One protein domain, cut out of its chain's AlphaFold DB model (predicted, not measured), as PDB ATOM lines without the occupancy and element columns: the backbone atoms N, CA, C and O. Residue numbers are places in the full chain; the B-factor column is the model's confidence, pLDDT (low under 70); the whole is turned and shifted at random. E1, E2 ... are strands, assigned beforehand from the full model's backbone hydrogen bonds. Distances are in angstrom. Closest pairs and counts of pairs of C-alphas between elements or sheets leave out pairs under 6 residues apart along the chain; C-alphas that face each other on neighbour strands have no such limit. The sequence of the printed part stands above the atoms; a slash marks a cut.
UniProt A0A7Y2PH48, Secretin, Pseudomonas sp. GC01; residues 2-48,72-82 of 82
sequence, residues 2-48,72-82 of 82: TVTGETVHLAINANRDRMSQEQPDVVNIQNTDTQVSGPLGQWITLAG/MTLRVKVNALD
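Overview. This is residues 2 to 48 and 72 to 82 of the 82 residues of the protein "Secretin" of Pseudomonas sp. GC01 (UniProt A0A7Y2PH48). A long hairpin of two antiparallel strands, E2 and E3, makes the length of this model; the short strand E1 folds back beside the first residues of E2, and a small two-strand sheet of E4 and E5 lies partly face to face with the three-strand sheet in a sandwich, two sheets one over the other. The small sheet covers just a part of the long one, and the hairpin's turn, residues 20 to 26, lies far from it. The printed part has 58 residues and no named helix; its five strands follow in the order E1, E2, E3, E4, E5, the class is all strand, and the sheets, ordered E1, E2, E3 and E4, E5, are antiparallel. It is only just extended, close to loose, with a radius of gyration of the C-alphas of 15.8 A, and a rod spanning 50 by 20 by 16 A.

Arrangement. Begin with E1, residues 2 to 4, and E2, residues 7 to 19, a hairpin with a tight link; N 4 and O 7 are 2.9 A apart, within hydrogen-bond range. E3, residues 27 to 39, forms a hairpin with E2, their directions 164 degrees apart; find N 8 and O 38 at 2.8 A and N 18 and O 28 at 2.9 A, within hydrogen-bond range. E1, E2 and E3 make a meander, each strand the antiparallel neighbour of the one before, with E1 and E3 as edge strands. After a tight link comes E4, residues 43 to 46; the closest C-alphas of E3 and E4 are those of Gly 38 and Ile 44, 6.2 A apart. E2 and E4 are near each other, with 5 pairs of C-alphas within 10 A. E5, residues 74 to 77, is the antiparallel neighbour of E4, with N 44 and O 76 2.8 A apart, within hydrogen-bond range; it is apart from E1, E2 and E3. The parts of the two sheets that face each other are 8.8 A centre to centre, with best planes 25 degrees apart.

Along the chain. Find C-alpha 2 at (216.185, 212.339, 207.536), where E1 begins; it runs 6.8 A. E2 runs 38.0 A to C-alpha 19 at (221.100, 189.156, 182.137), and E3 runs back 36.7 A. E4 measures 9.5 A, and E5, 10.5 A, ends at C-alpha 77 at (206.695, 202.973, 204.953).

Size, cuts and confidence. The two C-alphas farthest apart are those of Glu 22 and Asp 82, 51.6 A, and Asp 82 is the chain's last residue. Residues 49 to 71 are not printed; C-alphas 48 and 72 are 5.5 A apart across the cut, which lies in the link from E4 to E5. Of the links that are printed whole, none is long. The mean pLDDT of the printed part is 77.6; look for values under 70 at 15 residues, among them residues 19 to 21, 28 to 31, 47 to 48 and 72 to 73.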
ATOM      1  N   THR A   2     216.282 211.224 206.582       88.50
ATOM      2  CA  THR A   2     216.185 212.339 207.536       88.50
ATOM      3  C   THR A   2     214.721 212.605 207.855       88.50
ATOM      4  O   THR A   2     213.850 212.333 207.032       88.50
ATOM      5  N   VAL A   3     214.438 213.085 209.063       89.38
ATOM      6  CA  VAL A   3     213.079 213.395 209.516       89.38
ATOM      7  C   VAL A   3     213.037 214.858 209.935       89.38
ATOM      8  O   VAL A   3     213.893 215.302 210.697       89.38
ATOM      9  N   THR A   4     212.039 215.585 209.439       90.94
ATOM     10  CA  THR A   4     211.768 216.981 209.791       90.94
ATOM     11  C   THR A   4     210.319 217.080 210.259       90.94
ATOM     12  O   THR A   4     209.393 216.953 209.454       90.94
ATOM     13  N   GLY A   5     210.109 217.266 211.565       91.19
ATOM     14  CA  GLY A   5     208.775 217.174 212.166       91.19
ATOM     15  C   GLY A   5     208.178 215.781 211.948       91.19
ATOM     16  O   GLY A   5     208.747 214.788 212.389       91.19
ATOM     17  N   GLU A   6     207.065 215.707 211.220       90.88
ATOM     18  CA  GLU A   6     206.372 214.454 210.874       90.88
ATOM     19  C   GLU A   6     206.681 213.961 209.448       90.88
ATOM     20  O   GLU A   6     206.136 212.953 208.993       90.88
ATOM     21  N   THR A   7     207.545 214.673 208.716       87.50
ATOM     22  CA  THR A   7     207.913 214.340 207.335       87.50
ATOM     23  C   THR A   7     209.233 213.586 207.304       87.50
ATOM     24  O   THR A   7     210.240 214.054 207.832       87.50
ATOM     25  N   VAL A   8     209.251 212.433 206.638       89.75
ATOM     26  CA  VAL A   8     210.473 211.697 206.317       89.75
ATOM     27  C   VAL A   8     210.940 212.036 204.906       89.75
ATOM     28  O   VAL A   8     210.146 212.074 203.968       89.75
ATOM     29  N   HIS A   9     212.244 212.231 204.757       87.44
ATOM     30  CA  HIS A   9     212.943 212.360 203.488       87.44
ATOM     31  C   HIS A   9     213.813 211.115 203.270       87.44
ATOM     32  O   HIS A   9     214.655 210.745 204.102       87.44
ATOM     33  N   LEU A  10     213.600 210.444 202.142       80.69
ATOM     34  CA  LEU A  10     214.246 209.187 201.781       80.69
ATOM     35  C   LEU A  10     215.014 209.366 200.479       80.69
ATOM     36  O   LEU A  10     214.436 209.713 199.455       80.69
ATOM     37  N   ALA A  11     216.310 209.077 200.531       83.00
ATOM     38  CA  ALA A  11     217.123 208.821 199.354       83.00
ATOM     39  C   ALA A  11     217.215 207.303 199.187       83.00
ATOM     40  O   ALA A  11     217.681 206.612 200.095       83.00
ATOM     41  N   ILE A  12     216.724 206.798 198.062       74.50
ATOM     42  CA  ILE A  12     216.723 205.383 197.711       74.50
ATOM     43  C   ILE A  12     217.597 205.213 196.478       74.50
ATOM     44  O   ILE A  12     217.388 205.887 195.470       74.50
ATOM     45  N   ASN A  13     218.553 204.296 196.565       71.44
ATOM     46  CA  ASN A  13     219.325 203.835 195.425       71.44
ATOM     47  C   ASN A  13     218.843 202.414 195.108       71.44
ATOM     48  O   ASN A  13     218.933 201.525 195.958       71.44
ATOM     49  N   ALA A  14     218.236 202.232 193.940       68.31
ATOM     50  CA  ALA A  14     217.731 200.947 193.480       68.31
ATOM     51  C   ALA A  14     218.620 200.433 192.347       68.31
ATOM     52  O   ALA A  14     218.860 201.145 191.373       68.31
ATOM     53  N   ASN A  15     219.076 199.188 192.472       72.25
ATOM     54  CA  ASN A  15     219.838 198.494 191.441       72.25
ATOM     55  C   ASN A  15     218.960 197.414 190.827       72.25
ATOM     56  O   ASN A  15     218.293 196.666 191.547       72.25
ATOM     57  N   ARG A  16     218.950 197.347 189.499       69.06
ATOM     58  CA  ARG A  16     218.259 196.311 188.747       69.06
ATOM     59  C   ARG A  16     219.252 195.578 187.864       69.06
ATOM     60  O   ARG A  16     219.732 196.127 186.874       69.06
ATOM     61  N   ASP A  17     219.471 194.318 188.197       69.56
ATOM     62  CA  ASP A  17     220.362 193.441 187.453       69.56
ATOM     63  C   ASP A  17     219.538 192.633 186.449       69.56
ATOM     64  O   ASP A  17     218.551 191.982 186.807       69.56
ATOM     65  N   ARG A  18     219.910 192.681 185.168       70.12
ATOM     66  CA  ARG A  18     219.292 191.869 184.110       70.12
ATOM     67  C   ARG A  18     220.373 191.181 183.291       70.12
ATOM     68  O   ARG A  18     221.309 191.830 182.827       70.12
ATOM     69  N   MET A  19     220.228 189.879 183.065       67.19
ATOM     70  CA  MET A  19     221.100 189.156 182.137       67.19
ATOM     71  C   MET A  19     221.014 189.798 180.747       67.19
ATOM     72  O   MET A  19     219.927 190.151 180.276       67.19
ATOM     73  N   SER A  20     222.162 189.988 180.104       63.47
ATOM     74  CA  SER A  20     222.231 190.474 178.734       63.47
ATOM     75  C   SER A  20     221.690 189.418 177.783       63.47
ATOM     76  O   SER A  20     222.028 188.242 177.870       63.47
ATOM     77  N   GLN A  21     220.815 189.847 176.874       66.38
ATOM     78  CA  GLN A  21     220.289 188.975 175.823       66.38
ATOM     79  C   GLN A  21     221.232 188.910 174.615       66.38
ATOM     80  O   GLN A  21     221.146 187.981 173.821       66.38
ATOM     81  N   GLU A  22     222.126 189.892 174.470       71.69
ATOM     82  CA  GLU A  22     223.071 189.989 173.352       71.69
ATOM     83  C   GLU A  22     224.364 189.216 173.622       71.69
ATOM     84  O   GLU A  22     225.011 188.746 172.688       71.69
ATOM     85  N   GLN A  23     224.725 189.066 174.898       72.38
ATOM     86  CA  GLN A  23     225.918 188.348 175.320       72.38
ATOM     87  C   GLN A  23     225.607 187.438 176.510       72.38
ATOM     88  O   GLN A  23     225.290 187.949 177.590       72.38
ATOM     89  N   PRO A  24     225.720 186.105 176.350       66.62
ATOM     90  CA  PRO A  24     225.760 185.222 177.505       66.62
ATOM     91  C   PRO A  24     226.949 185.637 178.389       66.62
ATOM     92  O   PRO A  24     227.978 186.069 177.876       66.62
ATOM     93  N   ASP A  25     226.762 185.574 179.706       77.88
ATOM     94  CA  ASP A  25     227.711 185.994 180.757       77.88
ATOM     95  C   ASP A  25     227.855 187.501 181.031       77.88
ATOM     96  O   ASP A  25     228.573 187.884 181.956       77.88
ATOM     97  N   VAL A  26     227.132 188.376 180.326       75.31
ATOM     98  CA  VAL A  26     227.084 189.806 180.677       75.31
ATOM     99  C   VAL A  26     225.848 190.102 181.520       75.31
ATOM    100  O   VAL A  26     224.723 189.804 181.126       75.31
ATOM    101  N   VAL A  27     226.045 190.739 182.672       73.31
ATOM    102  CA  VAL A  27     224.961 191.294 183.490       73.31
ATOM    103  C   VAL A  27     224.870 192.788 183.210       73.31
ATOM    104  O   VAL A  27     225.817 193.532 183.451       73.31
ATOM    105  N   ASN A  28     223.726 193.237 182.701       68.75
ATOM    106  CA  ASN A  28     223.426 194.658 182.596       68.75
ATOM    107  C   ASN A  28     222.900 195.139 183.947       68.75
ATOM    108  O   ASN A  28     221.869 194.657 184.421       68.75
ATOM    109  N   ILE A  29     223.592 196.103 184.540       69.19
ATOM    110  CA  ILE A  29     223.203 196.724 185.804       69.19
ATOM    111  C   ILE A  29     222.590 198.085 185.479       69.19
ATOM    112  O   ILE A  29     223.205 198.906 184.796       69.19
ATOM    113  N   GLN A  30     221.365 198.324 185.942       69.56
ATOM    114  CA  GLN A  30     220.713 199.625 185.862       69.56
ATOM    115  C   GLN A  30     220.522 200.191 187.266       69.56
ATOM    116  O   GLN A  30     219.806 199.616 188.084       69.56
ATOM    117  N   ASN A  31     221.130 201.344 187.523       66.31
ATOM    118  CA  ASN A  31     220.991 202.064 188.784       66.31
ATOM    119  C   ASN A  31     219.929 203.155 188.637       66.31
ATOM    120  O   ASN A  31     219.801 203.788 187.587       66.31
ATOM    121  N   THR A  32     219.151 203.391 189.687       71.38
ATOM    122  CA  THR A  32     218.212 204.511 189.770       71.38
ATOM    123  C   THR A  32     218.271 205.135 191.153       71.38
ATOM    124  O   THR A  32     217.982 204.488 192.161       71.38
ATOM    125  N   ASP A  33     218.596 206.423 191.182       72.88
ATOM    126  CA  ASP A  33     218.515 207.269 192.364       72.88
ATOM    127  C   ASP A  33     217.143 207.936 192.427       72.88
ATOM    128  O   ASP A  33     216.701 208.588 191.482       72.88
ATOM    129  N   THR A  34     216.442 207.778 193.546       74.06
ATOM    130  CA  THR A  34     215.152 208.430 193.784       74.06
ATOM    131  C   THR A  34     215.155 209.102 195.147       74.06
ATOM    132  O   THR A  34     215.488 208.489 196.160       74.06
ATOM    133  N   GLN A  35     214.742 210.366 195.179       82.50
ATOM    134  CA  GLN A  35     214.470 211.089 196.414       82.50
ATOM    135  C   GLN A  35     212.961 211.244 196.574       82.50
ATOM    136  O   GLN A  35     212.295 211.800 195.703       82.50
ATOM    137  N   VAL A  36     212.420 210.750 197.685       80.62
ATOM    138  CA  VAL A  36     211.010 210.937 198.037       80.62
ATOM    139  C   VAL A  36     210.877 211.569 199.408       80.62
ATOM    140  O   VAL A  36     211.754 211.450 200.262       80.62
ATOM    141  N   SER A  37     209.757 212.243 199.630       86.56
ATOM    142  CA  SER A  37     209.377 212.747 200.944       86.56
ATOM    143  C   SER A  37     207.912 212.441 201.207       86.56
ATOM    144  O   SER A  37     207.110 212.400 200.274       86.56
ATOM    145  N   GLY A  38     207.560 212.217 202.466       87.62
ATOM    146  CA  GLY A  38     206.178 211.968 202.850       87.62
ATOM    147  C   GLY A  38     205.999 211.829 204.357       87.62
ATOM    148  O   GLY A  38     206.979 211.878 205.099       87.62
ATOM    149  N   PRO A  39     204.755 211.678 204.825       90.38
ATOM    150  CA  PRO A  39     204.469 211.563 206.247       90.38
ATOM    151  C   PRO A  39     204.952 210.229 206.830       90.38
ATOM    152  O   PRO A  39     204.870 209.179 206.183       90.38
ATOM    153  N   LEU A  40     205.415 210.263 208.081       88.19
ATOM    154  CA  LEU A  40     205.666 209.060 208.876       88.19
ATOM    155  C   LEU A  40     204.386 208.220 209.025       88.19
ATOM    156  O   LEU A  40     203.264 208.721 209.006       88.19
ATOM    157  N   GLY A  41     204.549 206.906 209.151       88.44
ATOM    158  CA  GLY A  41     203.451 205.955 209.326       88.44
ATOM    159  C   GLY A  41     202.628 205.679 208.062       88.44
ATOM    160  O   GLY A  41     201.806 204.756 208.066       88.44
ATOM    161  N   GLN A  42     202.868 206.408 206.971       88.94
ATOM    162  CA  GLN A  42     202.167 206.245 205.702       88.94
ATOM    163  C   GLN A  42     203.035 205.552 204.654       88.94
ATOM    164  O   GLN A  42     204.264 205.556 204.708       88.94
ATOM    165  N   TRP A  43     202.366 204.940 203.681       90.31
ATOM    166  CA  TRP A  43     203.030 204.404 202.501       90.31
ATOM    167  C   TRP A  43     203.365 205.529 201.526       90.31
ATOM    168  O   TRP A  43     202.476 206.256 201.089       90.31
ATOM    169  N   ILE A  44     204.626 205.600 201.118       83.38
ATOM    170  CA  ILE A  44     205.135 206.525 200.111       83.38
ATOM    171  C   ILE A  44     205.479 205.705 198.867       83.38
ATOM    172  O   ILE A  44     206.242 204.737 198.942       83.38
ATOM    173  N   THR A  45     204.893 206.060 197.724       81.06
ATOM    174  CA  THR A  45     205.238 205.445 196.438       81.06
ATOM    175  C   THR A  45     206.563 206.014 195.954       81.06
ATOM    176  O   THR A  45     206.711 207.224 195.796       81.06
ATOM    177  N   LEU A  46     207.524 205.130 195.711       72.31
ATOM    178  CA  LEU A  46     208.766 205.452 195.029       72.31
ATOM    179  C   LEU A  46     208.448 205.402 193.536       72.31
ATOM    180  O   LEU A  46     208.007 204.361 193.045       72.31
ATOM    181  N   ALA A  47     208.569 206.533 192.837       62.81
ATOM    182  CA  ALA A  47     208.318 206.572 191.400       62.81
ATOM    183  C   ALA A  47     209.147 205.472 190.716       62.81
ATOM    184  O   ALA A  47     210.346 205.356 190.964       62.81
ATOM    185  N   GLY A  48     208.483 204.631 189.918       55.19
ATOM    186  CA  GLY A  48     209.137 203.533 189.213       55.19
ATOM    187  C   GLY A  48     210.254 204.056 188.316       55.19
ATOM    188  O   GLY A  48     210.169 205.159 187.770       55.19
ATOM    189  N   MET A  72     208.335 198.264 187.722       62.62
ATOM    190  CA  MET A  72     208.537 198.067 189.155       62.62
ATOM    191  C   MET A  72     207.927 199.242 189.922       62.62
ATOM    192  O   MET A  72     208.462 200.349 189.917       62.62
ATOM    193  N   THR A  73     206.822 198.990 190.628       67.94
ATOM    194  CA  THR A  73     206.297 199.928 191.630       67.94
ATOM    195  C   THR A  73     206.843 199.552 192.999       67.94
ATOM    196  O   THR A  73     206.488 198.514 193.553       67.94
ATOM    197  N   LEU A  74     207.691 200.408 193.564       74.31
ATOM    198  CA  LEU A  74     208.194 200.245 194.924       74.31
ATOM    199  C   LEU A  74     207.433 201.172 195.875       74.31
ATOM    200  O   LEU A  74     207.106 202.312 195.543       74.31
ATOM    201  N   ARG A  75     207.138 200.687 197.082       79.94
ATOM    202  CA  ARG A  75     206.512 201.475 198.150       79.94
ATOM    203  C   ARG A  75     207.297 201.286 199.433       79.94
ATOM    204  O   ARG A  75     207.731 200.180 199.739       79.94
ATOM    205  N   VAL A  76     207.443 202.361 200.191       82.25
ATOM    206  CA  VAL A  76     208.155 202.365 201.469       82.25
ATOM    207  C   VAL A  76     207.265 202.962 202.550       82.25
ATOM    208  O   VAL A  76     206.509 203.895 202.289       82.25
ATOM    209  N   LYS A  77     207.335 202.415 203.762       87.06
ATOM    210  CA  LYS A  77     206.695 202.973 204.953       87.06
ATOM    211  C   LYS A  77     207.749 203.101 206.040       87.06
ATOM    212  O   LYS A  77     208.476 202.149 206.309       87.06
ATOM    213  N   VAL A  78     207.819 204.274 206.655       86.75
ATOM    214  CA  VAL A  78     208.747 204.566 207.750       86.75
ATOM    215  C   VAL A  78     207.926 204.850 208.992       86.75
ATOM    216  O   VAL A  78     207.044 205.702 208.954       86.75
ATOM    217  N   ASN A  79     208.202 204.138 210.080       87.50
ATOM    218  CA  ASN A  79     207.562 204.363 211.373       87.50
ATOM    219  C   ASN A  79     208.587 204.972 212.335       87.50
ATOM    220  O   ASN A  79     209.766 204.624 212.262       87.50
ATOM    221  N   ALA A  80     208.137 205.849 213.231       83.12
ATOM    222  CA  ALA A  80     208.927 206.224 214.397       83.12
ATOM    223  C   ALA A  80     208.915 205.060 215.402       83.12
ATOM    224  O   ALA A  80     207.888 204.398 215.565       83.12
ATOM    225  N   LEU A  81     210.061 204.799 216.023       77.44
ATOM    226  CA  LEU A  81     210.181 203.908 217.175       77.44
ATOM    227  C   LEU A  81     210.248 204.819 218.404       77.44
ATOM    228  O   LEU A  81     211.108 205.699 218.433       77.44
ATOM    229  N   ASP A  82     209.295 204.652 219.319       71.12
ATOM    230  CA  ASP A  82     209.298 205.276 220.651       71.12
ATOM    231  C   ASP A  82     210.273 204.538 221.581       71.12
ATOM    232  O   ASP A  82     210.329 203.286 221.484       71.12
TER     233      ASP A  82